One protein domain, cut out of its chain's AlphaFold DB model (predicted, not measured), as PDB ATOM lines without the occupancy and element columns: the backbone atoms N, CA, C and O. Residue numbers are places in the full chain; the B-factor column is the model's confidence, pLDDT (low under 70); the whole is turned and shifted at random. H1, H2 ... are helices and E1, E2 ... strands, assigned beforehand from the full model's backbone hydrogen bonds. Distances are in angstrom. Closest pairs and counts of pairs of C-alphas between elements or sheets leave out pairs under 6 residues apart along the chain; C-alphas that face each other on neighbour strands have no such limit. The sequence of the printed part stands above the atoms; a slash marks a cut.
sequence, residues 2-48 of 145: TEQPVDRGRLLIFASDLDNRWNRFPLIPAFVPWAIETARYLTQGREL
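AT A GLANCE: This is residues 2 to 48 of the 145 residues of an uncharacterized protein of Acidobacteria bacterium (UniProt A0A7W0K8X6). What is the shape? A two-stranded hairpin, E1 and E2, and one helix, H1, form the two arms of a loose, elongated U; a long loop, residues 14 to 30, joins them round one end, and H1 runs back so that its residues 38 to 43 come near E2. What is it built of? The printed part has 47 residues with two named strands and one named helix, in the order E1, E2, H1; the sheet E1 - E2 is antiparallel and the class is mixed, helices and strands, with under half of the residues in named elements. How large is it? It is loose, with a radius of gyration of the C-alphas of 12.5 A and spans of 33 by 19 by 12 A.

IN THESE COORDINATES: Where are the strands? E1 is residues 2 to 6, 12.9 A long, from C-alpha 2 at (201.135, 150.130, 143.480). E2 is residues 9 to 13, 13.4 A long. Where is the helix? H1 is residues 31 to 43, 18.2 A long, and ends with C-alpha 43 at (206.519, 163.284, 151.935).

HOW THE PARTS SIT: How do the strands pair? E1 and E2 are a hairpin, antiparallel at 154 degrees, with N 4 and O 11 at 2.9 A and N 11 and O 4 at 2.8 A, within hydrogen-bond range. How does H1 stand to them? The closest C-alphas of E2 and H1 are those of Arg 10 and Leu 42, 5.8 A apart, while E1 and H1 are apart. Is the helix backbone well formed? In H1 every O i to N i+4 pair is within hydrogen-bond range.

THE WHOLE: Which C-alphas are farthest apart? Those of Arg 21 and Glu 47, at 35.6 A. How are the links and the confidence? The printed part has no cut; the link E1 to E2 is tight and E2 to H1 is long. Residues 45 to 48 of the model have pLDDT under 70.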
ATOM      1  N   THR A   2     201.930 150.486 142.293       89.81
ATOM      2  CA  THR A   2     201.135 150.130 143.480       89.81
ATOM      3  C   THR A   2     201.640 150.913 144.681       89.81
ATOM      4  O   THR A   2     202.834 151.206 144.767       89.81
ATOM      5  N   GLU A   3     200.727 151.291 145.566       89.69
ATOM      6  CA  GLU A   3     201.030 152.001 146.800       89.69
ATOM      7  C   GLU A   3     200.670 151.144 148.009       89.69
ATOM      8  O   GLU A   3     199.707 150.374 147.979       89.69
ATOM      9  N   GLN A   4     201.441 151.292 149.084       88.81
ATOM     10  CA  GLN A   4     201.171 150.636 150.353       88.81
ATOM     11  C   GLN A   4     201.532 151.565 151.526       88.81
ATOM     12  O   GLN A   4     202.625 152.139 151.537       88.81
ATOM     13  N   PRO A   5     200.659 151.719 152.539       85.25
ATOM     14  CA  PRO A   5     201.028 152.381 153.786       85.25
ATOM     15  C   PRO A   5     202.008 151.507 154.587       85.25
ATOM     16  O   PRO A   5     201.790 150.304 154.742       85.25
ATOM     17  N   VAL A   6     203.083 152.107 155.106       83.25
ATOM     18  CA  VAL A   6     204.099 151.427 155.931       83.25
ATOM     19  C   VAL A   6     204.353 152.264 157.184       83.25
ATOM     20  O   VAL A   6     204.993 153.312 157.112       83.25
ATOM     21  N   ASP A   7     203.846 151.799 158.330       82.69
ATOM     22  CA  ASP A   7     203.879 152.512 159.618       82.69
ATOM     23  C   ASP A   7     203.376 153.970 159.490       82.69
ATOM     24  O   ASP A   7     202.207 154.184 159.165       82.69
ATOM     25  N   ARG A   8     204.242 154.979 159.687       74.00
ATOM     26  CA  ARG A   8     203.907 156.412 159.531       74.00
ATOM     27  C   ARG A   8     204.190 156.982 158.134       74.00
ATOM     28  O   ARG A   8     204.135 158.196 157.953       74.00
ATOM     29  N   GLY A   9     204.557 156.144 157.165       77.00
ATOM     30  CA  GLY A   9     204.937 156.544 155.809       77.00
ATOM     31  C   GLY A   9     204.138 155.841 154.712       77.00
ATOM     32  O   GLY A   9     203.251 155.023 154.963       77.00
ATOM     33  N   ARG A  10     204.473 156.164 153.462       84.69
ATOM     34  CA  ARG A  10     203.933 155.525 152.257       84.69
ATOM     35  C   ARG A  10     205.078 154.943 151.434       84.69
ATOM     36  O   ARG A  10     206.114 155.584 151.281       84.69
ATOM     37  N   LEU A  11     204.875 153.742 150.903       86.75
ATOM     38  CA  LEU A  11     205.744 153.104 149.921       86.75
ATOM     39  C   LEU A  11     205.036 153.115 148.569       86.75
ATOM     40  O   LEU A  11     203.900 152.658 148.455       86.75
ATOM     41  N   LEU A  12     205.723 153.602 147.541       90.25
ATOM     42  CA  LEU A  12     205.276 153.506 146.158       90.25
ATOM     43  C   LEU A  12     206.219 152.577 145.401       90.25
ATOM     44  O   LEU A  12     207.426 152.808 145.367       90.25
ATOM     45  N   ILE A  13     205.663 151.546 144.772       89.62
ATOM     46  CA  ILE A  13     206.409 150.636 143.907       89.62
ATOM     47  C   ILE A  13     206.103 150.995 142.454       89.62
ATOM     48  O   ILE A  13     204.985 150.820 141.942       89.62
ATOM     49  N   PHE A  14     207.138 151.486 141.781       88.06
ATOM     50  CA  PHE A  14     207.148 151.729 140.349       88.06
ATOM     51  C   PHE A  14     207.842 150.549 139.658       88.06
ATOM     52  O   PHE A  14     208.994 150.247 139.933       88.06
ATOM     53  N   ALA A  15     207.112 149.837 138.796       85.69
ATOM     54  CA  ALA A  15     207.562 148.581 138.181       85.69
ATOM     55  C   ALA A  15     208.438 148.794 136.933       85.69
ATOM     56  O   ALA A  15     208.512 147.932 136.063       85.69
ATOM     57  N   SER A  16     209.043 149.971 136.813       82.06
ATOM     58  CA  SER A  16     209.895 150.334 135.696       82.06
ATOM     59  C   SER A  16     211.067 151.160 136.198       82.06
ATOM     60  O   SER A  16     211.003 151.744 137.276       82.06
ATOM     61  N   ASP A  17     212.127 151.220 135.401       81.88
ATOM     62  CA  ASP A  17     213.243 152.118 135.665       81.88
ATOM     63  C   ASP A  17     212.836 153.592 135.466       81.88
ATOM     64  O   ASP A  17     211.867 153.900 134.753       81.88
ATOM     65  N   LEU A  18     213.585 154.485 136.113       86.06
ATOM     66  CA  LEU A  18     213.539 155.937 135.936       86.06
ATOM     67  C   LEU A  18     214.523 156.418 134.859       86.06
ATOM     68  O   LEU A  18     214.643 157.622 134.630       86.06
ATOM     69  N   ASP A  19     215.222 155.492 134.207       79.94
ATOM     70  CA  ASP A  19     216.040 155.750 133.032       79.94
ATOM     71  C   ASP A  19     215.304 155.438 131.717       79.94
ATOM     72  O   ASP A  19     214.159 154.977 131.686       79.94
ATOM     73  N   ASN A  20     215.961 155.739 130.596       80.38
ATOM     74  CA  ASN A  20     215.404 155.536 129.263       80.38
ATOM     75  C   ASN A  20     215.728 154.156 128.653       80.38
ATOM     76  O   ASN A  20     215.566 153.986 127.442       80.38
ATOM     77  N   ARG A  21     216.205 153.176 129.440       79.69
ATOM     78  CA  ARG A  21     216.617 151.861 128.908       79.69
ATOM     79  C   ARG A  21     215.430 150.974 128.564       79.69
ATOM     80  O   ARG A  21     215.475 150.258 127.568       79.69
ATOM     81  N   TRP A  22     214.385 151.014 129.389       77.06
ATOM     82  CA  TRP A  22     213.215 150.135 129.257       77.06
ATOM     83  C   TRP A  22     211.964 150.855 128.747       77.06
ATOM     84  O   TRP A  22     211.065 150.217 128.202       77.06
ATOM     85  N   ASN A  23     211.888 152.181 128.899       83.69
ATOM     86  CA  ASN A  23     210.772 152.999 128.424       83.69
ATOM     87  C   ASN A  23     211.251 154.416 128.024       83.69
ATOM     88  O   ASN A  23     212.376 154.803 128.316       83.69
ATOM     89  N   ARG A  24     210.391 155.215 127.375       85.50
ATOM     90  CA  ARG A  24     210.681 156.625 127.011       85.50
ATOM     91  C   ARG A  24     210.040 157.654 127.949       85.50
ATOM     92  O   ARG A  24     209.995 158.836 127.624       85.50
ATOM     93  N   PHE A  25     209.516 157.219 129.090       89.12
ATOM     94  CA  PHE A  25     208.813 158.070 130.042       89.12
ATOM     95  C   PHE A  25     209.684 159.236 130.544       89.12
ATOM     96  O   PHE A  25     209.189 160.356 130.483       89.12
ATOM     97  N   PRO A  26     210.980 159.069 130.886       88.00
ATOM     98  CA  PRO A  26     211.831 160.197 131.288       88.00
ATOM     99  C   PRO A  26     212.038 161.294 130.235       88.00
ATOM    100  O   PRO A  26     212.513 162.375 130.568       88.00
ATOM    101  N   LEU A  27     211.694 161.034 128.969       86.00
ATOM    102  CA  LEU A  27     211.867 161.977 127.862       86.00
ATOM    103  C   LEU A  27     210.596 162.771 127.541       86.00
ATOM    104  O   LEU A  27     210.657 163.709 126.746       86.00
ATOM    105  N   ILE A  28     209.445 162.402 128.113       89.38
ATOM    106  CA  ILE A  28     208.200 163.133 127.870       89.38
ATOM    107  C   ILE A  28     208.006 164.244 128.913       89.38
ATOM    108  O   ILE A  28     208.367 164.061 130.078       89.38
ATOM    109  N   PRO A  29     207.357 165.368 128.553       91.00
ATOM    110  CA  PRO A  29     207.168 166.502 129.465       91.00
ATOM    111  C   PRO A  29     206.456 166.167 130.784       91.00
ATOM    112  O   PRO A  29     206.598 166.892 131.762       91.00
ATOM    113  N   ALA A  30     205.697 165.068 130.828       90.31
ATOM    114  CA  ALA A  30     204.971 164.628 132.015       90.31
ATOM    115  C   ALA A  30     205.869 164.039 133.122       90.31
ATOM    116  O   ALA A  30     205.422 163.942 134.262       90.31
ATOM    117  N   PHE A  31     207.117 163.661 132.823       91.06
ATOM    118  CA  PHE A  31     207.998 163.001 133.791       91.06
ATOM    119  C   PHE A  31     208.368 163.891 134.976       91.06
ATOM    120  O   PHE A  31     208.219 163.485 136.124       91.06
ATOM    121  N   VAL A  32     208.827 165.115 134.706       91.94
ATOM    122  CA  VAL A  32     209.254 166.068 135.741       91.94
ATOM    123  C   VAL A  32     208.124 166.393 136.726       91.94
ATOM    124  O   VAL A  32     208.332 166.203 137.927       91.94
ATOM    125  N   PRO A  33     206.925 166.831 136.286       93.69
ATOM    126  CA  PRO A  33     205.833 167.092 137.216       93.69
ATOM    127  C   PRO A  33     205.394 165.824 137.956       93.69
ATOM    128  O   PRO A  33     205.134 165.894 139.154       93.69
ATOM    129  N   TRP A  34     205.382 164.658 137.298       92.81
ATOM    130  CA  TRP A  34     205.088 163.387 137.963       92.81
ATOM    131  C   TRP A  34     206.104 163.048 139.065       92.81
ATOM    132  O   TRP A  34     205.700 162.645 140.155       92.81
ATOM    133  N   ALA A  35     207.403 163.234 138.819       92.19
ATOM    134  CA  ALA A  35     208.458 162.938 139.788       92.19
ATOM    135  C   ALA A  35     208.371 163.862 141.011       92.19
ATOM    136  O   ALA A  35     208.458 163.398 142.150       92.19
ATOM    137  N   ILE A  36     208.134 165.160 140.779       90.88
ATOM    138  CA  ILE A  36     207.942 166.156 141.841       90.88
ATOM    139  C   ILE A  36     206.705 165.817 142.674       90.88
ATOM    140  O   ILE A  36     206.776 165.806 143.904       90.88
ATOM    141  N   GLU A  37     205.582 165.515 142.024       90.50
ATOM    142  CA  GLU A  37     204.341 165.221 142.734       90.50
ATOM    143  C   GLU A  37     204.423 163.887 143.479       90.50
ATOM    144  O   GLU A  37     203.951 163.783 144.604       90.50
ATOM    145  N   THR A  38     205.117 162.893 142.923       90.38
ATOM    146  CA  THR A  38     205.396 161.627 143.611       90.38
ATOM    147  C   THR A  38     206.235 161.855 144.869       90.38
ATOM    148  O   THR A  38     205.892 161.351 145.937       90.38
ATOM    149  N   ALA A  39     207.300 162.658 144.784       88.75
ATOM    150  CA  ALA A  39     208.113 163.009 145.947       88.75
ATOM    151  C   ALA A  39     207.292 163.765 147.005       88.75
ATOM    152  O   ALA A  39     207.376 163.464 148.200       88.75
ATOM    153  N   ARG A  40     206.448 164.707 146.574       85.88
ATOM    154  CA  ARG A  40     205.529 165.438 147.456       85.88
ATOM    155  C   ARG A  40     204.525 164.501 148.121       85.88
ATOM    156  O   ARG A  40     204.359 164.559 149.331       85.88
ATOM    157  N   TYR A  41     203.898 163.611 147.368       85.50
ATOM    158  CA  TYR A  41     202.926 162.643 147.875       85.50
ATOM    159  C   TYR A  41     203.537 161.678 148.905       85.50
ATOM    160  O   TYR A  41     202.934 161.380 149.940       85.50
ATOM    161  N   LEU A  42     204.774 161.236 148.664       86.38
ATOM    162  CA  LEU A  42     205.520 160.380 149.589       86.38
ATOM    163  C   LEU A  42     205.963 161.113 150.864       86.38
ATOM    164  O   LEU A  42     206.149 160.480 151.903       86.38
ATOM    165  N   THR A  43     206.123 162.437 150.798       80.56
ATOM    166  CA  THR A  43     206.519 163.284 151.935       80.56
ATOM    167  C   THR A  43     205.339 163.954 152.644       80.56
ATOM    168  O   THR A  43     205.494 164.380 153.789       80.56
ATOM    169  N   GLN A  44     204.149 163.991 152.032       71.75
ATOM    170  CA  GLN A  44     202.914 164.490 152.640       71.75
ATOM    171  C   GLN A  44     202.656 163.759 153.964       71.75
ATOM    172  O   GLN A  44     202.524 162.537 153.992       71.75
ATOM    173  N   GLY A  45     202.600 164.513 155.066       58.66
ATOM    174  CA  GLY A  45     202.515 163.999 156.441       58.66
ATOM    175  C   GLY A  45     203.777 164.239 157.276       58.66
ATOM    176  O   GLY A  45     203.708 164.248 158.502       58.66
ATOM    177  N   ARG A  46     204.919 164.527 156.638       55.25
ATOM    178  CA  ARG A  46     206.049 165.200 157.284       55.25
ATOM    179  C   ARG A  46     205.900 166.701 157.055       55.25
ATOM    180  O   ARG A  46     206.487 167.239 156.123       55.25
ATOM    181  N   GLU A  47     205.165 167.398 157.921       52.41
ATOM    182  CA  GLU A  47     205.336 168.852 158.069       52.41
ATOM    183  C   GLU A  47     206.684 169.147 158.742       52.41
ATOM    184  O   GLU A  47     206.789 169.683 159.843       52.41
ATOM    185  N   LEU A  48     207.770 168.765 158.080       52.31
ATOM    186  CA  LEU A  48     209.043 169.391 158.343       52.31
ATOM    187  C   LEU A  48     208.988 170.716 157.584       52.31
ATOM    188  O   LEU A  48     209.264 170.771 156.389       52.31
TER     189      LEU A  48